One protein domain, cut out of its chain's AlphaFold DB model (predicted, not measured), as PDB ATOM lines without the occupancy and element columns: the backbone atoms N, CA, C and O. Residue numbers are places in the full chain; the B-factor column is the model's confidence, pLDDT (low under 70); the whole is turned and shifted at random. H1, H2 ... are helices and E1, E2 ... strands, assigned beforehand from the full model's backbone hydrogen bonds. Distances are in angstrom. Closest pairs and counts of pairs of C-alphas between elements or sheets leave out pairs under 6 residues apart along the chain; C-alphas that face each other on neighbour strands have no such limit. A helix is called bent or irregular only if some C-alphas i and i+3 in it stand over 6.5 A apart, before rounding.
ATOM      1  N   GLY A 333      65.699  -2.487 -12.883       81.75
ATOM      2  CA  GLY A 333      64.747  -1.418 -12.606       81.75
ATOM      3  C   GLY A 333      64.328  -0.717 -13.901       81.75
ATOM      4  O   GLY A 333      65.175  -0.329 -14.702       81.75
ATOM      5  N   GLY A 334      63.019  -0.552 -14.101       82.44
ATOM      6  CA  GLY A 334      62.461   0.215 -15.218       82.44
ATOM      7  C   GLY A 334      62.305  -0.529 -16.548       82.44
ATOM      8  O   GLY A 334      61.804   0.074 -17.494       82.44
ATOM      9  N   ALA A 335      62.674  -1.812 -16.646       90.75
ATOM     10  CA  ALA A 335      62.320  -2.607 -17.824       90.75
ATOM     11  C   ALA A 335      60.790  -2.761 -17.934       90.75
ATOM     12  O   ALA A 335      60.137  -2.927 -16.902       90.75
ATOM     13  N   PRO A 336      60.198  -2.737 -19.139       95.94
ATOM     14  CA  PRO A 336      58.794  -3.090 -19.325       95.94
ATOM     15  C   PRO A 336      58.491  -4.537 -18.926       95.94
ATOM     16  O   PRO A 336      59.358  -5.411 -19.005       95.94
ATOM     17  N   LEU A 337      57.244  -4.806 -18.536       95.81
ATOM     18  CA  LEU A 337      56.807  -6.122 -18.058       95.81
ATOM     19  C   LEU A 337      57.094  -7.247 -19.067       95.81
ATOM     20  O   LEU A 337      57.651  -8.275 -18.689       95.81
ATOM     21  N   VAL A 338      56.756  -7.055 -20.346       95.88
ATOM     22  CA  VAL A 338      56.969  -8.073 -21.395       95.88
ATOM     23  C   VAL A 338      58.452  -8.417 -21.552       95.88
ATOM     24  O   VAL A 338      58.807  -9.592 -21.681       95.88
ATOM     25  N   ASP A 339      59.321  -7.409 -21.501       95.44
ATOM     26  CA  ASP A 339      60.764  -7.582 -21.671       95.44
ATOM     27  C   ASP A 339      61.365  -8.319 -20.464       95.44
ATOM     28  O   ASP A 339      62.151  -9.254 -20.635       95.44
ATOM     29  N   PHE A 340      60.917  -7.981 -19.249       95.75
ATOM     30  CA  PHE A 340      61.261  -8.704 -18.023       95.75
ATOM     31  C   PHE A 340      60.847 -10.184 -18.084       95.75
ATOM     32  O   PHE A 340      61.679 -11.064 -17.859       95.75
ATOM     33  N   LEU A 341      59.586 -10.478 -18.427       95.50
ATOM     34  CA  LEU A 341      59.075 -11.854 -18.485       95.50
ATOM     35  C   LEU A 341      59.809 -12.688 -19.541       95.50
ATOM     36  O   LEU A 341      60.163 -13.839 -19.289       95.50
ATOM     37  N   THR A 342      60.094 -12.090 -20.700       94.81
ATOM     38  CA  THR A 342      60.841 -12.742 -21.785       94.81
ATOM     39  C   THR A 342      62.277 -13.056 -21.362       94.81
ATOM     40  O   THR A 342      62.756 -14.172 -21.586       94.81
ATOM     41  N   ALA A 343      62.960 -12.109 -20.711       93.88
ATOM     42  CA  ALA A 343      64.315 -12.311 -20.205       93.88
ATOM     43  C   ALA A 343      64.361 -13.406 -19.126       93.88
ATOM     44  O   ALA A 343      65.195 -14.314 -19.198       93.88
ATOM     45  N   ALA A 344      63.427 -13.372 -18.172       93.50
ATOM     46  CA  ALA A 344      63.325 -14.372 -17.115       93.50
ATOM     47  C   ALA A 344      63.007 -15.775 -17.661       93.50
ATOM     48  O   ALA A 344      63.613 -16.756 -17.224       93.50
ATOM     49  N   ALA A 345      62.122 -15.883 -18.659       94.25
ATOM     50  CA  ALA A 345      61.837 -17.145 -19.338       94.25
ATOM     51  C   ALA A 345      63.087 -17.722 -20.024       94.25
ATOM     52  O   ALA A 345      63.374 -18.912 -19.891       94.25
ATOM     53  N   GLY A 346      63.861 -16.878 -20.716       94.12
ATOM     54  CA  GLY A 346      65.115 -17.290 -21.350       94.12
ATOM     55  C   GLY A 346      66.169 -17.775 -20.348       94.12
ATOM     56  O   GLY A 346      66.919 -18.706 -20.638       94.12
ATOM     57  N   GLU A 347      66.228 -17.185 -19.151       92.50
ATOM     58  CA  GLU A 347      67.118 -17.655 -18.085       92.50
ATOM     59  C   GLU A 347      66.659 -18.994 -17.489       92.50
ATOM     60  O   GLU A 347      67.484 -19.891 -17.313       92.50
ATOM     61  N   LEU A 348      65.359 -19.161 -17.217       91.00
ATOM     62  CA  LEU A 348      64.800 -20.430 -16.733       91.00
ATOM     63  C   LEU A 348      65.071 -21.576 -17.712       91.00
ATOM     64  O   LEU A 348      65.466 -22.663 -17.293       91.00
ATOM     65  N   GLU A 349      64.918 -21.335 -19.014       92.50
ATOM     66  CA  GLU A 349      65.217 -22.332 -20.043       92.50
ATOM     67  C   GLU A 349      66.706 -22.704 -20.057       92.50
ATOM     68  O   GLU A 349      67.037 -23.890 -20.016       92.50
ATOM     69  N   ARG A 350      67.610 -21.714 -20.005       92.25
ATOM     70  CA  ARG A 350      69.062 -21.955 -19.904       92.25
ATOM     71  C   ARG A 350      69.453 -22.754 -18.660       92.25
ATOM     72  O   ARG A 350      70.446 -23.478 -18.694       92.25
ATOM     73  N   ARG A 351      68.684 -22.635 -17.577       89.06
ATOM     74  CA  ARG A 351      68.895 -23.356 -16.311       89.06
ATOM     75  C   ARG A 351      68.137 -24.684 -16.224       89.06
ATOM     76  O   ARG A 351      68.161 -25.318 -15.175       89.06
ATOM     77  N   GLY A 352      67.507 -25.132 -17.312       88.19
ATOM     78  CA  GLY A 352      66.860 -26.444 -17.385       88.19
ATOM     79  C   GLY A 352      65.463 -26.502 -16.762       88.19
ATOM     80  O   GLY A 352      65.009 -27.584 -16.394       88.19
ATOM     81  N   ALA A 353      64.757 -25.371 -16.668       88.12
ATOM     82  CA  ALA A 353      63.383 -25.277 -16.168       88.12
ATOM     83  C   ALA A 353      62.370 -24.935 -17.291       88.12
ATOM     84  O   ALA A 353      61.694 -23.904 -17.225       88.12
ATOM     85  N   PRO A 354      62.215 -25.785 -18.332       89.62
ATOM     86  CA  PRO A 354      61.447 -25.449 -19.535       89.62
ATOM     87  C   PRO A 354      59.956 -25.202 -19.267       89.62
ATOM     88  O   PRO A 354      59.371 -24.316 -19.876       89.62
ATOM     89  N   ARG A 355      59.341 -25.925 -18.319       87.81
ATOM     90  CA  ARG A 355      57.921 -25.727 -17.965       87.81
ATOM     91  C   ARG A 355      57.660 -24.364 -17.322       87.81
ATOM     92  O   ARG A 355      56.671 -23.715 -17.630       87.81
ATOM     93  N   ALA A 356      58.556 -23.928 -16.437       88.12
ATOM     94  CA  ALA A 356      58.458 -22.608 -15.822       88.12
ATOM     95  C   ALA A 356      58.711 -21.502 -16.862       88.12
ATOM     96  O   ALA A 356      58.021 -20.486 -16.868       88.12
ATOM     97  N   ALA A 357      59.655 -21.729 -17.781       92.75
ATOM     98  CA  ALA A 357      59.906 -20.826 -18.900       92.75
ATOM     99  C   ALA A 357      58.687 -20.687 -19.830       92.75
ATOM    100  O   ALA A 357      58.369 -19.578 -20.248       92.75
ATOM    101  N   GLU A 358      57.988 -21.785 -20.133       92.50
ATOM    102  CA  GLU A 358      56.752 -21.775 -20.928       92.50
ATOM    103  C   GLU A 358      55.653 -20.943 -20.255       92.50
ATOM    104  O   GLU A 358      55.124 -20.030 -20.882       92.50
ATOM    105  N   ALA A 359      55.412 -21.146 -18.957       90.50
ATOM    106  CA  ALA A 359      54.438 -20.348 -18.211       90.50
ATOM    107  C   ALA A 359      54.753 -18.836 -18.243       90.50
ATOM    108  O   ALA A 359      53.853 -18.011 -18.396       90.50
ATOM    109  N   LEU A 360      56.032 -18.445 -18.150       92.44
ATOM    110  CA  LEU A 360      56.418 -17.033 -18.277       92.44
ATOM    111  C   LEU A 360      56.280 -16.496 -19.705       92.44
ATOM    112  O   LEU A 360      55.960 -15.320 -19.878       92.44
ATOM    113  N   ARG A 361      56.497 -17.326 -20.732       94.31
ATOM    114  CA  ARG A 361      56.234 -16.948 -22.132       94.31
ATOM    115  C   ARG A 361      54.750 -16.716 -22.367       94.31
ATOM    116  O   ARG A 361      54.403 -15.770 -23.068       94.31
ATOM    117  N   ASP A 362      53.892 -17.535 -21.775       90.88
ATOM    118  CA  ASP A 362      52.441 -17.361 -21.842       90.88
ATOM    119  C   ASP A 362      52.031 -16.037 -21.208       90.88
ATOM    120  O   ASP A 362      51.416 -15.209 -21.879       90.88
ATOM    121  N   ALA A 363      52.514 -15.761 -19.993       90.81
ATOM    122  CA  ALA A 363      52.297 -14.476 -19.333       90.81
ATOM    123  C   ALA A 363      52.835 -13.288 -20.158       90.81
ATOM    124  O   ALA A 363      52.188 -12.244 -20.239       90.81
ATOM    125  N   ALA A 364      53.994 -13.432 -20.813       94.00
ATOM    126  CA  ALA A 364      54.550 -12.395 -21.684       94.00
ATOM    127  C   ALA A 364      53.682 -12.151 -22.927       94.00
ATOM    128  O   ALA A 364      53.493 -11.001 -23.329       94.00
ATOM    129  N   ARG A 365      53.134 -13.213 -23.532       91.25
ATOM    130  CA  ARG A 365      52.215 -13.120 -24.677       91.25
ATOM    131  C   ARG A 365      50.908 -12.442 -24.289       91.25
ATOM    132  O   ARG A 365      50.460 -11.558 -25.018       91.25
ATOM    133  N   GLU A 366      50.338 -12.813 -23.145       86.88
ATOM    134  CA  GLU A 366      49.145 -12.164 -22.598       86.88
ATOM    135  C   GLU A 366      49.402 -10.672 -22.348       86.88
ATOM    136  O   GLU A 366      48.680  -9.825 -22.873       86.88
ATOM    137  N   ALA A 367      50.492 -10.328 -21.655       90.88
ATOM    138  CA  ALA A 367      50.875  -8.939 -21.406       90.88
ATOM    139  C   ALA A 367      51.087  -8.137 -22.705       90.88
ATOM    140  O   ALA A 367      50.613  -7.008 -22.814       90.88
ATOM    141  N   ALA A 368      51.735  -8.718 -23.719       91.88
ATOM    142  CA  ALA A 368      51.955  -8.059 -25.008       91.88
ATOM    143  C   ALA A 368      50.652  -7.833 -25.792       91.88
ATOM    144  O   ALA A 368      50.514  -6.838 -26.506       91.88
ATOM    145  N   GLN A 369      49.686  -8.747 -25.678       85.44
ATOM    146  CA  GLN A 369      48.369  -8.548 -26.275       85.44
ATOM    147  C   GLN A 369      47.627  -7.396 -25.588       85.44
ATOM    148  O   GLN A 369      47.019  -6.569 -26.268       85.44
ATOM    149  N   LEU A 370      47.733  -7.298 -24.263       84.25
ATOM    150  CA  LEU A 370      47.150  -6.202 -23.488       84.25
ATOM    151  C   LEU A 370      47.791  -4.853 -23.818       84.25
ATOM    152  O   LEU A 370      47.065  -3.883 -24.016       84.25
ATOM    153  N   GLU A 371      49.120  -4.796 -23.954       90.25
ATOM    154  CA  GLU A 371      49.842  -3.599 -24.413       90.25
ATOM    155  C   GLU A 371      49.251  -3.060 -25.721       90.25
ATOM    156  O   GLU A 371      48.934  -1.872 -25.817       90.25
ATOM    157  N   LYS A 372      49.019  -3.934 -26.710       86.25
ATOM    158  CA  LYS A 372      48.423  -3.554 -28.002       86.25
ATOM    159  C   LYS A 372      46.995  -3.040 -27.848       86.25
ATOM    160  O   LYS A 372      46.687  -1.959 -28.349       86.25
ATOM    161  N   THR A 373      46.138  -3.798 -27.162       81.81
ATOM    162  CA  THR A 373      44.724  -3.443 -26.987       81.81
ATOM    163  C   THR A 373      44.580  -2.116 -26.244       81.81
ATOM    164  O   THR A 373      43.875  -1.218 -26.698       81.81
ATOM    165  N   PHE A 374      45.285  -1.943 -25.127       85.12
ATOM    166  CA  PHE A 374      45.173  -0.729 -24.327       85.12
ATOM    167  C   PHE A 374      45.798   0.487 -24.997       85.12
ATOM    168  O   PHE A 374      45.221   1.566 -24.885       85.12
ATOM    169  N   THR A 375      46.896   0.320 -25.738       87.19
ATOM    170  CA  THR A 375      47.478   1.409 -26.534       87.19
ATOM    171  C   THR A 375      46.508   1.889 -27.610       87.19
ATOM    172  O   THR A 375      46.375   3.094 -27.811       87.19
ATOM    173  N   ALA A 376      45.802   0.970 -28.275       81.19
ATOM    174  CA  ALA A 376      44.817   1.324 -29.294       81.19
ATOM    175  C   ALA A 376      43.618   2.093 -28.712       81.19
ATOM    176  O   ALA A 376      43.133   3.031 -29.337       81.19
ATOM    177  N   VAL A 377      43.164   1.713 -27.513       78.62
ATOM    178  CA  VAL A 377      41.968   2.287 -26.876       78.62
ATOM    179  C   VAL A 377      42.264   3.574 -26.096       78.62
ATOM    180  O   VAL A 377      41.480   4.515 -26.145       78.62
ATOM    181  N   ASN A 378      43.377   3.628 -25.364       81.88
ATOM    182  CA  ASN A 378      43.658   4.675 -24.370       81.88
ATOM    183  C   ASN A 378      44.881   5.532 -24.726       81.88
ATOM    184  O   ASN A 378      45.194   6.487 -24.017       81.88
ATOM    185  N   GLY A 379      45.580   5.197 -25.811       84.88
ATOM    186  CA  GLY A 379      46.840   5.821 -26.192       84.88
ATOM    187  C   GLY A 379      48.060   5.228 -25.470       84.88
ATOM    188  O   GLY A 379      47.928   4.486 -24.491       84.88
ATOM    189  N   PRO A 380      49.273   5.549 -25.961       88.94
ATOM    190  CA  PRO A 380      50.523   4.927 -25.516       88.94
ATOM    191  C   PRO A 380      50.960   5.319 -24.097       88.94
ATOM    192  O   PRO A 380      51.699   4.566 -23.465       88.94
ATOM    193  N   ASP A 381      50.508   6.465 -23.588       93.75
ATOM    194  CA  ASP A 381      50.828   6.957 -22.247       93.75
ATOM    195  C   ASP A 381      49.527   7.127 -21.456       93.75
ATOM    196  O   ASP A 381      48.879   8.173 -21.500       93.75
ATOM    197  N   SER A 382      49.102   6.066 -20.773       91.56
ATOM    198  CA  SER A 382      47.792   6.012 -20.122       91.56
ATOM    199  C   SER A 382      47.803   5.165 -18.850       91.56
ATOM    200  O   SER A 382      48.683   4.332 -18.633       91.56
ATOM    201  N   ALA A 383      46.818   5.400 -17.981       92.38
ATOM    202  CA  ALA A 383      46.546   4.568 -16.816       92.38
ATOM    203  C   ALA A 383      45.266   3.764 -17.066       92.38
ATOM    204  O   ALA A 383      44.210   4.334 -17.336       92.38
ATOM    205  N   ILE A 384      45.372   2.444 -16.971       90.44
ATOM    206  CA  ILE A 384      44.314   1.494 -17.295       90.44
ATOM    207  C   ILE A 384      43.725   0.925 -16.009       90.44
ATOM    208  O   ILE A 384      44.449   0.429 -15.141       90.44
ATOM    209  N   TRP A 385      42.400   0.976 -15.909       90.56
ATOM    210  CA  TRP A 385      41.639   0.404 -14.803       90.56
ATOM    211  C   TRP A 385      41.216  -1.044 -15.118       90.56
ATOM    212  O   TRP A 385      40.980  -1.377 -16.281       90.56
ATOM    213  N   PRO A 386      41.118  -1.930 -14.114       89.62
ATOM    214  CA  PRO A 386      40.837  -3.356 -14.307       89.62
ATOM    215  C   PRO A 386      39.496  -3.630 -15.003       89.62
ATOM    216  O   PRO A 386      39.364  -4.630 -15.700       89.62
ATOM    217  N   GLU A 387      38.512  -2.742 -14.881       89.81
ATOM    218  CA  GLU A 387      37.211  -2.863 -15.547       89.81
ATOM    219  C   GLU A 387      37.336  -2.741 -17.074       89.81
ATOM    220  O   GLU A 387      36.654  -3.462 -17.800       89.81
ATOM    221  N   VAL A 388      38.245  -1.884 -17.561       86.31
ATOM    222  CA  VAL A 388      38.567  -1.738 -18.997       86.31
ATOM    223  C   VAL A 388      39.164  -3.029 -19.535       86.31
ATOM    224  O   VAL A 388      38.798  -3.488 -20.613       86.31
ATOM    225  N   TRP A 389      40.051  -3.646 -18.760       85.88
ATOM    226  CA  TRP A 389      40.629  -4.935 -19.106       85.88
ATOM    227  C   TRP A 389      39.571  -6.038 -19.148       85.88
ATOM    228  O   TRP A 389      39.440  -6.728 -20.155       85.88
ATOM    229  N   HIS A 390      38.778  -6.180 -18.087       88.06
ATOM    230  CA  HIS A 390      37.741  -7.211 -18.021       88.06
ATOM    231  C   HIS A 390      36.707  -7.066 -19.145       88.06
ATOM    232  O   HIS A 390      36.284  -8.063 -19.722       88.06
ATOM    233  N   ALA A 391      36.347  -5.833 -19.517       87.31
ATOM    234  CA  ALA A 391      35.511  -5.570 -20.687       87.31
ATOM    235  C   ALA A 391      36.195  -6.004 -21.999       87.31
ATOM    236  O   ALA A 391      35.586  -6.718 -22.795       87.31
ATOM    237  N   ALA A 392      37.465  -5.639 -22.200       81.81
ATOM    238  CA  ALA A 392      38.227  -5.988 -23.400       81.81
ATOM    239  C   ALA A 392      38.371  -7.508 -23.603       81.81
ATOM    240  O   ALA A 392      38.248  -8.000 -24.722       81.81
ATOM    241  N   GLU A 393      38.578  -8.277 -22.529       81.06
ATOM    242  CA  GLU A 393      38.659  -9.742 -22.617       81.06
ATOM    243  C   GLU A 393      37.357 -10.396 -23.061       81.06
ATOM    244  O   GLU A 393      37.381 -11.377 -23.800       81.06
ATOM    245  N   ARG A 394      36.219  -9.854 -22.619       82.88
ATOM    246  CA  ARG A 394      34.900 -10.366 -23.001       82.88
ATOM    247  C   ARG A 394      34.584 -10.108 -24.468       82.88
ATOM    248  O   ARG A 394      33.958 -10.949 -25.103       82.88
ATOM    249  N   LEU A 395      34.989  -8.944 -24.970       82.38
ATOM    250  CA  LEU A 395      34.774  -8.544 -26.359       82.38
ATOM    251  C   LEU A 395      35.748  -9.246 -27.316       82.38
ATOM    252  O   LEU A 395      35.439  -9.425 -28.489       82.38
ATOM    253  N   GLY A 396      36.902  -9.695 -26.814       74.06
ATOM    254  CA  GLY A 396      37.952 -10.284 -27.637       74.06
ATOM    255  C   GLY A 396      38.758  -9.222 -28.400       74.06
ATOM    256  O   GLY A 396      38.623  -8.023 -28.140       74.06
ATOM    257  N   PRO A 397      39.668  -9.639 -29.297       67.19
ATOM    258  CA  PRO A 397      40.498  -8.712 -30.060       67.19
ATOM    259  C   PRO A 397      39.657  -7.885 -31.055       67.19
ATOM    260  O   PRO A 397      38.803  -8.455 -31.734       67.19
ATOM    261  N   PRO A 398      39.915  -6.570 -31.192       67.75
ATOM    262  CA  PRO A 398      39.162  -5.707 -32.100       67.75
ATOM    263  C   PRO A 398      39.359  -6.079 -33.573       67.75
ATOM    264  O   PRO A 398      40.492  -6.299 -34.008       67.75
ATOM    265  N   ALA A 399      38.276  -6.049 -34.355       67.00
ATOM    266  CA  ALA A 399      38.345  -6.048 -35.819       67.00
ATOM    267  C   ALA A 399      38.666  -4.642 -36.375       67.00
ATOM    268  O   ALA A 399      39.491  -4.520 -37.280       67.00
ATOM    269  N   ASP A 400      38.084  -3.588 -35.783       72.25
ATOM    270  CA  ASP A 400      38.387  -2.172 -36.041       72.25
ATOM    271  C   ASP A 400      38.594  -1.426 -34.700       72.25
ATOM    272  O   ASP A 400      37.689  -1.411 -33.861       72.25
ATOM    273  N   PRO A 401      39.756  -0.778 -34.472       65.81
ATOM    274  CA  PRO A 401      40.016   0.009 -33.265       65.81
ATOM    275  C   PRO A 401      38.990   1.112 -32.967       65.81
ATOM    276  O   PRO A 401      38.826   1.469 -31.803       65.81
ATOM    277  N   ARG A 402      38.321   1.683 -33.981       67.06
ATOM    278  CA  ARG A 402      37.363   2.787 -33.788       67.06
ATOM    279  C   ARG A 402      35.999   2.309 -33.299       67.06
ATOM    280  O   ARG A 402      35.422   2.958 -32.431       67.06
ATOM    281  N   GLU A 403      35.508   1.189 -33.819       70.75
ATOM    282  CA  GLU A 403      34.242   0.582 -33.378       70.75
ATOM    283  C   GLU A 403      34.389  -0.045 -31.985       70.75
ATOM    284  O   GLU A 403      33.507   0.089 -31.135       70.75
ATOM    285  N   TYR A 404      35.568  -0.599 -31.698       76.19
ATOM    286  CA  TYR A 404      35.878  -1.237 -30.421       76.19
ATOM    287  C   TYR A 404      35.784  -0.306 -29.206       76.19
ATOM    288  O   TYR A 404      35.444  -0.746 -28.111       76.19
ATOM    289  N   VAL A 405      36.056   0.994 -29.371       73.88
ATOM    290  CA  VAL A 405      35.906   1.972 -28.278       73.88
ATOM    291  C   VAL A 405      34.437   2.112 -27.863       73.88
ATOM    292  O   VAL A 405      34.153   2.228 -26.670       73.88
ATOM    293  N   GLY A 406      33.510   2.072 -28.826       78.00
ATOM    294  CA  GLY A 406      32.070   2.114 -28.564       78.00
ATOM    295  C   GLY A 406      31.586   0.858 -27.838       78.00
ATOM    296  O   GLY A 406      30.969   0.962 -26.780       78.00
ATOM    297  N   GLU A 407      31.954  -0.321 -28.343       83.56
ATOM    298  CA  GLU A 407      31.616  -1.611 -27.723       83.56
ATOM    299  C   GLU A 407      32.171  -1.732 -26.297       83.56
ATOM    300  O   GLU A 407      31.493  -2.193 -25.375       83.56
ATOM    301  N   LEU A 408      33.403  -1.264 -26.083       82.06
ATOM    302  CA  LEU A 408      34.027  -1.268 -24.768       82.06
ATOM    303  C   LEU A 408      33.297  -0.331 -23.800       82.06
ATOM    304  O   LEU A 408      33.058  -0.710 -22.652       82.06
ATOM    305  N   ALA A 409      32.893   0.859 -24.255       81.56
ATOM    306  CA  ALA A 409      32.111   1.789 -23.444       81.56
ATOM    307  C   ALA A 409      30.768   1.183 -22.993       81.56
ATOM    308  O   ALA A 409      30.373   1.375 -21.841       81.56
ATOM    309  N   GLU A 410      30.106   0.408 -23.855       86.25
ATOM    310  CA  GLU A 410      28.862  -0.302 -23.525       86.25
ATOM    311  C   GLU A 410      29.081  -1.482 -22.561       86.25
ATOM    312  O   GLU A 410      28.253  -1.725 -21.679       86.25
ATOM    313  N   ALA A 411      30.210  -2.188 -22.667       88.06
ATOM    314  CA  ALA A 411      30.539  -3.333 -21.813       88.06
ATOM    315  C   ALA A 411      31.051  -2.944 -20.409       88.06
ATOM    316  O   ALA A 411      30.938  -3.729 -19.459       88.06
ATOM    317  N   LEU A 412      31.596  -1.732 -20.245       87.19
ATOM    318  CA  LEU A 412      32.213  -1.256 -19.001       87.19
ATOM    319  C   LEU A 412      31.303  -1.323 -17.755       87.19
ATOM    320  O   LEU A 412      31.765  -1.814 -16.718       87.19
ATOM    321  N   PRO A 413      30.027  -0.875 -17.786       89.50
ATOM    322  CA  PRO A 413      29.149  -0.946 -16.618       89.50
ATOM    323  C   PRO A 413      28.919  -2.378 -16.128       89.50
ATOM    324  O   PRO A 413      28.873  -2.612 -14.918       89.50
ATOM    325  N   GLN A 414      28.791  -3.337 -17.050       91.19
ATOM    326  CA  GLN A 414      28.649  -4.749 -16.704       91.19
ATOM    327  C   GLN A 414      29.955  -5.301 -16.126       91.19
ATOM    328  O   GLN A 414      29.930  -5.914 -15.060       91.19
ATOM    329  N   ALA A 415      31.090  -5.027 -16.777       90.81
ATOM    330  CA  ALA A 415      32.404  -5.466 -16.317       90.81
ATOM    331  C   ALA A 415      32.711  -4.993 -14.889       90.81
ATOM    332  O   ALA A 415      33.189  -5.761 -14.054       90.81
ATOM    333  N   ARG A 416      32.362  -3.741 -14.580       91.69
ATOM    334  CA  ARG A 416      32.510  -3.176 -13.239       91.69
ATOM    335  C   ARG A 416      31.680  -3.915 -12.190       91.69
ATOM    336  O   ARG A 416      32.214  -4.251 -11.136       91.69
ATOM    337  N   ARG A 417      30.400  -4.188 -12.471       91.94
ATOM    338  CA  ARG A 417      29.520  -4.921 -11.539       91.94
ATOM    339  C   ARG A 417      30.045  -6.327 -11.262       91.94
ATOM    340  O   ARG A 417      30.112  -6.728 -10.105       91.94
ATOM    341  N   GLU A 418      30.457  -7.044 -12.304       90.50
ATOM    342  CA  GLU A 418      30.995  -8.403 -12.180       90.50
ATOM    343  C   GLU A 418      32.261  -8.433 -11.310       90.50
ATOM    344  O   GLU A 418      32.346  -9.234 -10.375       90.50
ATOM    345  N   LEU A 419      33.208  -7.518 -11.551       89.44
ATOM    346  CA  LEU A 419      34.432  -7.419 -10.751       89.44
ATOM    347  C   LEU A 419      34.156  -7.021  -9.298       89.44
ATOM    348  O   LEU A 419      34.771  -7.574  -8.387       89.44
ATOM    349  N   GLU A 420      33.242  -6.082  -9.046       89.19
ATOM    350  CA  GLU A 420      32.856  -5.696  -7.683       89.19
ATOM    351  C   GLU A 420      32.218  -6.876  -6.924       89.19
ATOM    352  O   GLU A 420      32.560  -7.130  -5.764       89.19
ATOM    353  N   GLU A 421      31.352  -7.653  -7.581       89.56
ATOM    354  CA  GLU A 421      30.746  -8.858  -7.006       89.56
ATOM    355  C   GLU A 421      31.764  -9.970  -6.735       89.56
ATOM    356  O   GLU A 421      31.672 -10.654  -5.709       89.56
ATOM    357  N   GLU A 422      32.729 -10.180  -7.630       86.44
ATOM    358  CA  GLU A 422      33.818 -11.135  -7.414       86.44
ATOM    359  C   GLU A 422      34.733 -10.699  -6.274       86.44
ATOM    360  O   GLU A 422      34.997 -11.494  -5.371       86.44
ATOM    361  N   ARG A 423      35.137  -9.424  -6.229       86.50
ATOM    362  CA  ARG A 423      35.928  -8.874  -5.114       86.50
ATOM    363  C   ARG A 423      35.214  -9.058  -3.782       86.50
ATOM    364  O   ARG A 423      35.842  -9.486  -2.815       86.50
ATOM    365  N   ARG A 424      33.901  -8.804  -3.728       86.69
ATOM    366  CA  ARG A 424      33.090  -9.047  -2.526       86.69
ATOM    367  C   ARG A 424      33.094 -10.528  -2.139       86.69
ATOM    368  O   ARG A 424      33.342 -10.848  -0.979       86.69
ATOM    369  N   ARG A 425      32.898 -11.438  -3.100       85.56
ATOM    370  CA  ARG A 425      32.940 -12.891  -2.852       85.56
ATOM    371  C   ARG A 425      34.281 -13.341  -2.270       85.56
ATOM    372  O   ARG A 425      34.287 -14.071  -1.281       85.56
ATOM    373  N   VAL A 426      35.399 -12.876  -2.829       84.44
ATOM    374  CA  VAL A 426      36.748 -13.187  -2.322       84.44
ATOM    375  C   VAL A 426      36.987 -12.568  -0.942       84.44
ATOM    376  O   VAL A 426      37.627 -13.180  -0.081       84.44
ATOM    377  N   ALA A 427      36.450 -11.370  -0.698       83.00
ATOM    378  CA  ALA A 427      36.539 -10.709   0.598       83.00
ATOM    379  C   ALA A 427      35.821 -11.501   1.706       83.00
ATOM    380  O   ALA A 427      36.383 -11.634   2.795       83.00
ATOM    381  N   GLU A 428      34.634 -12.043   1.413       86.38
ATOM    382  CA  GLU A 428      33.767 -12.765   2.355       86.38
ATOM    383  C   GLU A 428      34.157 -14.235   2.554       86.38
ATOM    384  O   GLU A 428      34.193 -14.716   3.684       86.38
ATOM    385  N   ARG A 429      34.425 -14.966   1.464       84.00
ATOM    386  CA  ARG A 429      34.584 -16.435   1.484       84.00
ATOM    387  C   ARG A 429      36.034 -16.902   1.374       84.00
ATOM    388  O   ARG A 429      36.307 -18.079   1.590       84.00
ATOM    389  N   GLY A 430      36.959 -15.994   1.064       81.19
ATOM    390  CA  GLY A 430      38.350 -16.335   0.779       81.19
ATOM    391  C   GLY A 430      38.550 -16.943  -0.619       81.19
ATOM    392  O   GLY A 430      37.610 -17.003  -1.414       81.19
ATOM    393  N   PRO A 431      39.790 -17.344  -0.954       81.88
ATOM    394  CA  PRO A 431      40.118 -17.893  -2.264       81.88
ATOM    395  C   PRO A 431      39.584 -19.322  -2.439       81.88
ATOM    396  O   PRO A 431      39.838 -20.194  -1.607       81.88
ATOM    397  N   ASP A 432      38.884 -19.570  -3.546       84.44
ATOM    398  CA  ASP A 432      38.428 -20.903  -3.951       84.44
ATOM    399  C   ASP A 432      39.376 -21.540  -5.000       84.44
ATOM    400  O   ASP A 432      40.265 -20.866  -5.536       84.44
ATOM    401  N   PRO A 433      39.239 -22.844  -5.314       85.06
ATOM    402  CA  PRO A 433      40.121 -23.513  -6.272       85.06
ATOM    403  C   PRO A 433      40.101 -22.920  -7.687       85.06
ATOM    404  O   PRO A 433      41.115 -22.991  -8.383       85.06
ATOM    405  N   ARG A 434      38.972 -22.344  -8.123       86.12
ATOM    406  CA  ARG A 434      38.855 -21.716  -9.444       86.12
ATOM    407  C   ARG A 434      39.672 -20.430  -9.473       86.12
ATOM    408  O   ARG A 434      40.480 -20.256 -10.375       86.12
ATOM    409  N   LEU A 435      39.542 -19.603  -8.441       86.50
ATOM    410  CA  LEU A 435      40.297 -18.366  -8.286       86.50
ATOM    411  C   LEU A 435      41.808 -18.605  -8.282       86.50
ATOM    412  O   LEU A 435      42.565 -17.885  -8.924       86.50
ATOM    413  N   VAL A 436      42.246 -19.635  -7.555       86.69
ATOM    414  CA  VAL A 436      43.658 -20.023  -7.486       86.69
ATOM    415  C   VAL A 436      44.157 -20.488  -8.852       86.69
ATOM    416  O   VAL A 436      45.258 -20.122  -9.259       86.69
ATOM    417  N   ARG A 437      43.350 -21.269  -9.583       86.06
ATOM    418  CA  ARG A 437      43.682 -21.691 -10.946       86.06
ATOM    419  C   ARG A 437      43.795 -20.493 -11.884       86.06
ATOM    420  O   ARG A 437      44.774 -20.423 -12.618       86.06
ATOM    421  N   ASP A 438      42.842 -19.569 -11.844       84.38
ATOM    422  CA  ASP A 438      42.841 -18.377 -12.696       84.38
ATOM    423  C   ASP A 438      44.055 -17.484 -12.381       84.38
ATOM    424  O   ASP A 438      44.740 -17.025 -13.292       84.38
ATOM    425  N   PHE A 439      44.394 -17.333 -11.094       87.88
ATOM    426  CA  PHE A 439      45.592 -16.624 -10.640       87.88
ATOM    427  C   PHE A 439      46.887 -17.241 -11.178       87.88
ATOM    428  O   PHE A 439      47.727 -16.519 -11.709       87.88
ATOM    429  N   LEU A 440      47.046 -18.565 -11.081       86.88
ATOM    430  CA  LEU A 440      48.238 -19.261 -11.572       86.88
ATOM    431  C   LEU A 440      48.321 -19.261 -13.103       86.88
ATOM    432  O   LEU A 440      49.389 -19.014 -13.653       86.88
ATOM    433  N   THR A 441      47.201 -19.506 -13.785       84.62
ATOM    434  CA  THR A 441      47.158 -19.621 -15.255       84.62
ATOM    435  C   THR A 441      47.543 -18.306 -15.925       84.62
ATOM    436  O   THR A 441      48.224 -18.319 -16.939       84.62
ATOM    437  N   ARG A 442      47.166 -17.176 -15.320       84.25
ATOM    438  CA  ARG A 442      47.459 -15.831 -15.835       84.25
ATOM    439  C   ARG A 442      48.729 -15.220 -15.246       84.25
ATOM    440  O   ARG A 442      48.945 -14.016 -15.343       84.25
ATOM    441  N   GLY A 443      49.534 -15.994 -14.516       84.81
ATOM    442  CA  GLY A 443      50.742 -15.483 -13.861       84.81
ATOM    443  C   GLY A 443      50.485 -14.333 -12.872       84.81
ATOM    444  O   GLY A 443      51.356 -13.503 -12.637       84.81
ATOM    445  N   GLY A 444      49.279 -14.229 -12.310       87.81
ATOM    446  CA  GLY A 444      48.860 -13.111 -11.461       87.81
ATOM    447  C   GLY A 444      48.356 -11.870 -12.212       87.81
ATOM    448  O   GLY A 444      47.929 -10.919 -11.564       87.81
ATOM    449  N   LEU A 445      48.334 -11.862 -13.546       88.06
ATOM    450  CA  LEU A 445      47.787 -10.792 -14.389       88.06
ATOM    451  C   LEU A 445      46.283 -10.982 -14.637       88.06
ATOM    452  O   LEU A 445      45.844 -11.072 -15.774       88.06
ATOM    453  N   ALA A 446      45.466 -11.059 -13.586       88.56
ATOM    454  CA  ALA A 446      44.009 -11.044 -13.758       88.56
ATOM    455  C   ALA A 446      43.415  -9.709 -13.273       88.56
ATOM    456  O   ALA A 446      43.849  -9.215 -12.224       88.56
ATOM    457  N   PRO A 447      42.386  -9.159 -13.956       88.69
ATOM    458  CA  PRO A 447      41.741  -7.897 -13.575       88.69
ATOM    459  C   PRO A 447      41.314  -7.840 -12.105       88.69
ATOM    460  O   PRO A 447      41.405  -6.804 -11.446       88.69
ATOM    461  N   LEU A 448      40.894  -8.982 -11.562       89.06
ATOM    462  CA  LEU A 448      40.441  -9.099 -10.186       89.06
ATOM    463  C   LEU A 448      41.500  -8.671  -9.156       89.06
ATOM    464  O   LEU A 448      41.150  -8.090  -8.126       89.06
ATOM    465  N   PHE A 449      42.778  -8.928  -9.441       90.56
ATOM    466  CA  PHE A 449      43.900  -8.712  -8.521       90.56
ATOM    467  C   PHE A 449      44.588  -7.366  -8.721       90.56
ATOM    468  O   PHE A 449      45.465  -6.999  -7.942       90.56
ATOM    469  N   ILE A 450      44.203  -6.633  -9.761       93.12
ATOM    470  CA  ILE A 450      44.875  -5.423 -10.208       93.12
ATOM    471  C   ILE A 450      43.969  -4.229  -9.939       93.12
ATOM    472  O   ILE A 450      42.755  -4.273 -10.122       93.12
ATOM    473  N   ARG A 451      44.571  -3.155  -9.445       94.19
ATOM    474  CA  ARG A 451      43.944  -1.853  -9.223       94.19
ATOM    475  C   ARG A 451      44.189  -0.921 -10.389       94.19
ATOM    476  O   ARG A 451      43.295  -0.155 -10.725       94.19
ATOM    477  N   ARG A 452      45.376  -0.981 -10.991       94.88
ATOM    478  CA  ARG A 452      45.762  -0.096 -12.090       94.88
ATOM    479  C   ARG A 452      46.960  -0.647 -12.852       94.88
ATOM    480  O   ARG A 452      47.836  -1.262 -12.250       94.88
ATOM    481  N   ILE A 453      47.039  -0.363 -14.143       95.12
ATOM    482  CA  ILE A 453      48.236  -0.568 -14.966       95.12
ATOM    483  C   ILE A 453      48.651   0.774 -15.552       95.12
ATOM    484  O   ILE A 453      47.803   1.484 -16.081       95.12
ATOM    485  N   ASP A 454      49.940   1.102 -15.498       95.75
ATOM    486  CA  ASP A 454      50.461   2.303 -16.155       95.75
ATOM    487  C   ASP A 454      51.223   1.903 -17.424       95.75
ATOM    488  O   ASP A 454      52.150   1.081 -17.381       95.75
ATOM    489  N   LEU A 455      50.836   2.514 -18.543       95.38
ATOM    490  CA  LEU A 455      51.510   2.415 -19.829       95.38
ATOM    491  C   LEU A 455      52.417   3.620 -20.054       95.38
ATOM    492  O   LEU A 455      52.053   4.754 -19.731       95.38
ATOM    493  N   ARG A 456      53.589   3.371 -20.640       95.44
ATOM    494  CA  ARG A 456      54.440   4.409 -21.230       95.44
ATOM    495  C   ARG A 456      54.974   3.951 -22.571       95.44
ATOM    496  O   ARG A 456      55.489   2.838 -22.671       95.44
ATOM    497  N   GLY A 457      54.851   4.783 -23.600       94.25
ATOM    498  CA  GLY A 457      55.231   4.415 -24.966       94.25
ATOM    499  C   GLY A 457      54.538   3.137 -25.463       94.25
ATOM    500  O   GLY A 457      55.121   2.384 -26.237       94.25
ATOM    501  N   GLY A 458      53.329   2.855 -24.970       93.31
ATOM    502  CA  GLY A 458      52.541   1.659 -25.273       93.31
ATOM    503  C   GLY A 458      52.987   0.385 -24.550       93.31
ATOM    504  O   GLY A 458      52.561  -0.706 -24.915       93.31
ATOM    505  N   ARG A 459      53.857   0.501 -23.540       96.50
ATOM    506  CA  ARG A 459      54.446  -0.628 -22.805       96.50
ATOM    507  C   ARG A 459      54.049  -0.586 -21.335       96.50
ATOM    508  O   ARG A 459      54.005   0.495 -20.747       96.50
ATOM    509  N   ILE A 460      53.799  -1.742 -20.722       95.88
ATOM    510  CA  ILE A 460      53.463  -1.823 -19.293       95.88
ATOM    511  C   ILE A 460      54.726  -1.564 -18.477       95.88
ATOM    512  O   ILE A 460      55.647  -2.380 -18.465       95.88
ATOM    513  N   VAL A 461      54.752  -0.435 -17.769       96.31
ATOM    514  CA  VAL A 461      55.878  -0.038 -16.904       96.31
ATOM    515  C   VAL A 461      55.559  -0.157 -15.416       96.31
ATOM    516  O   VAL A 461      56.457  -0.074 -14.579       96.31
ATOM    517  N   LYS A 462      54.278  -0.316 -15.064       96.69
ATOM    518  CA  LYS A 462      53.838  -0.484 -13.680       96.69
ATOM    519  C   LYS A 462      52.546  -1.283 -13.603       96.69
ATOM    520  O   LYS A 462      51.616  -1.028 -14.366       96.69
ATOM    521  N   VAL A 463      52.472  -2.183 -12.627       96.12
ATOM    522  CA  VAL A 463      51.243  -2.900 -12.266       96.12
ATOM    523  C   VAL A 463      50.969  -2.659 -10.790       96.12
ATOM    524  O   VAL A 463      51.796  -2.970  -9.937       96.12
ATOM    525  N   VAL A 464      49.820  -2.069 -10.481       96.94
ATOM    526  CA  VAL A 464      49.367  -1.828  -9.112       96.94
ATOM    527  C   VAL A 464      48.363  -2.911  -8.749       96.94
ATOM    528  O   VAL A 464      47.291  -2.988  -9.342       96.94
ATOM    529  N   TYR A 465      48.710  -3.743  -7.779       96.31
ATOM    530  CA  TYR A 465      47.914  -4.848  -7.267       96.31
ATOM    531  C   TYR A 465      47.073  -4.439  -6.056       96.31
ATOM    532  O   TYR A 465      47.491  -3.624  -5.230       96.31
ATOM    533  N   ASP A 466      45.917  -5.084  -5.901       93.75
ATOM    534  CA  ASP A 466      45.211  -5.148  -4.623       93.75
ATOM    535  C   ASP A 466      45.999  -6.059  -3.674       93.75
ATOM    536  O   ASP A 466      45.917  -7.291  -3.737       93.75
ATOM    537  N   GLY A 467      46.792  -5.441  -2.799       93.75
ATOM    538  CA  GLY A 467      47.732  -6.150  -1.944       93.75
ATOM    539  C   GLY A 467      47.058  -7.143  -0.998       93.75
ATOM    540  O   GLY A 467      47.558  -8.250  -0.823       93.75
ATOM    541  N   ARG A 468      45.884  -6.807  -0.448       90.69
ATOM    542  CA  ARG A 468      45.144  -7.695   0.468       90.69
ATOM    543  C   ARG A 468      44.635  -8.947  -0.237       90.69
ATOM    544  O   ARG A 468      44.650 -10.032   0.344       90.69
ATOM    545  N   THR A 469      44.158  -8.801  -1.470       90.31
ATOM    546  CA  THR A 469      43.669  -9.938  -2.257       90.31
ATOM    547  C   THR A 469      44.818 -10.865  -2.637       90.31
ATOM    548  O   THR A 469      44.720 -12.078  -2.431       90.31
ATOM    549  N   VAL A 470      45.931 -10.299  -3.116       92.69
ATOM    550  CA  VAL A 470      47.132 -11.074  -3.455       92.69
ATOM    551  C   VAL A 470      47.706 -11.773  -2.219       92.69
ATOM    552  O   VAL A 470      47.995 -12.965  -2.283       92.69
ATOM    553  N   GLU A 471      47.794 -11.092  -1.072       92.81
ATOM    554  CA  GLU A 471      48.289 -11.683   0.177       92.81
ATOM    555  C   GLU A 471      47.501 -12.942   0.570       92.81
ATOM    556  O   GLU A 471      48.090 -13.969   0.911       92.81
ATOM    557  N   ARG A 472      46.162 -12.894   0.505       89.56
ATOM    558  CA  ARG A 472      45.309 -14.049   0.837       89.56
ATOM    559  C   ARG A 472      45.560 -15.235  -0.090       89.56
ATOM    560  O   ARG A 472      45.612 -16.371   0.380       89.56
ATOM    561  N   LEU A 473      45.720 -14.977  -1.388       90.00
ATOM    562  CA  LEU A 473      46.015 -16.010  -2.380       90.00
ATOM    563  C   LEU A 473      47.389 -16.634  -2.161       90.00
ATOM    564  O   LEU A 473      47.512 -17.858  -2.153       90.00
ATOM    565  N   LEU A 474      48.406 -15.810  -1.917       90.81
ATOM    566  CA  LEU A 474      49.753 -16.299  -1.649       90.81
ATOM    567  C   LEU A 474      49.809 -17.111  -0.354       90.81
ATOM    568  O   LEU A 474      50.355 -18.209  -0.368       90.81
ATOM    569  N   LYS A 475      49.153 -16.666   0.726       89.69
ATOM    570  CA  LYS A 475      49.024 -17.463   1.961       89.69
ATOM    571  C   LYS A 475      48.346 -18.812   1.709       89.69
ATOM    572  O   LYS A 475      48.784 -19.823   2.252       89.69
ATOM    573  N   HIS A 476      47.309 -18.852   0.870       89.38
ATOM    574  CA  HIS A 476      46.649 -20.105   0.497       89.38
ATOM    575  C   HIS A 476      47.573 -21.043  -0.298       89.38
ATOM    576  O   HIS A 476      47.561 -22.254  -0.076       89.38
ATOM    577  N   LEU A 477      48.386 -20.505  -1.213       88.19
ATOM    578  CA  LEU A 477      49.383 -21.285  -1.954       88.19
ATOM    579  C   LEU A 477      50.499 -21.800  -1.035       88.19
ATOM    580  O   LEU A 477      50.885 -22.964  -1.134       88.19
ATOM    581  N   GLU A 478      50.977 -20.968  -0.111       86.69
ATOM    582  CA  GLU A 478      52.032 -21.319   0.845       86.69
ATOM    583  C   GLU A 478      51.612 -22.453   1.789       86.69
ATOM    584  O   GLU A 478      52.419 -23.337   2.060       86.69
ATOM    585  N   GLN A 479      50.345 -22.498   2.219       86.25
ATOM    586  CA  GLN A 479      49.801 -23.595   3.036       86.25
ATOM    587  C   GLN A 479      49.839 -24.963   2.339       86.25
ATOM    588  O   GLN A 479      49.803 -25.995   3.007       86.25
ATOM    589  N   LYS A 480      49.890 -24.987   1.003       83.69
ATOM    590  CA  LYS A 480      49.986 -26.223   0.214       83.69
ATOM    591  C   LYS A 480      51.427 -26.631  -0.078       83.69
ATOM    592  O   LYS A 480      51.656 -27.709  -0.622       83.69
ATOM    593  N   ALA A 481      52.391 -25.780   0.253       79.44
ATOM    594  CA  ALA A 481      53.803 -26.057   0.081       79.44
ATOM    595  C   ALA A 481      54.388 -26.670   1.375       79.44
ATOM    596  O   ALA A 481      53.845 -26.436   2.456       79.44
TER     597      ALA A 481
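AT A GLANCE: This is residues 333 to 481 of the 484 residues of the protein "CRISPR-associated protein, MJ1666 family" of Pyrobaculum neutrophilum (strain DSM 2338 / JCM 9278 / NBRC 100436 / V24Sta) (UniProt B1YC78). A loosely joined ring of helices has a two-stranded hairpin across one side: the helical hairpin H1 and H2 makes one long edge, the bent helix H4 turns round one end and runs along the opposite edge, and H5 and H6 lie toward the other end. H3 packs inside the bend of H4, and the strand hairpin E1 and E2 reaches from beside H2 to H6. The printed part has 149 residues, in the order H1 H2 H3 H4 H5 E1 E2 H6; its sheet, order E1 - E2, is antiparallel, and the class is mostly helix. The whole is compact, with a radius of gyration of the C-alphas of 16.1 A and spans of 45 by 39 by 26 A.

HOW THE PARTS SIT: Begin at E1, residues 450 to 456, and E2, residues 459 to 466, an antiparallel hairpin in which N 454 and O 462 are 2.9 A apart and N 464 and O 452 2.8 A, within hydrogen-bond range. Residues 383 to 384 form a short antiparallel pairing with residues 453 to 454 of E1. Look next at H2, residues 354 to 378: its closest C-alpha pair with E2 is Glu 371 and Arg 459, 5.7 A. H1, residues 337 to 350, touches H2 as a hairpin, closest at the C-alphas of Ala 345 and Ala 357, 4.2 A, at a shallow tilt of 14 degrees, opposite ways. By its hydrogen bonds H4, residues 401 to 429, was assigned as one helix, but it is bent, with C-alphas 410 and 413 6.9 A apart; its arms H4a, residues 401 to 410, and H4b, residues 413 to 429, stand at a steep tilt of 56 degrees. H2 touches H4a with residues 376 to 377 alone, closest at the C-alphas of Val 377 and Val 405, 6.2 A, about perpendicular at 90 degrees. H3, residues 386 to 395, touches H4b, which touches it with residues 414 to 419 alone, closest at the C-alphas of Glu 387 and Arg 416, 5.2 A. H5, residues 433 to 441, and H6, residues 467 to 478, are close but not clearly touching, with the C-alphas of Val 436 and Leu 473 6.9 A apart. Every O i to N i+4 pair is within hydrogen-bond range in H1, H2, H3, H4b, H5 and H6; in H4a 4 of 6 are.

IN THESE COORDINATES: Find C-alpha 337 at (56.807, -6.122, -18.058), where H1 begins its 20.1 A. H2 runs 35.3 A to C-alpha 378 at (43.658, 4.675, -24.370), and H4b runs 24.4 A. E1 measures 17.6 A and E2 20.9 A; H6 ends at C-alpha 478, (52.032, -21.319, 0.845).

THE WHOLE: The two C-alphas farthest apart, those of Arg 402 and Ala 481, are 47.4 A apart. The printed part has no cut and no long link. The model's confidence is low, pLDDT under 70, at residues 397 to 399 and 401 to 402; the mean of the printed part is 87.9.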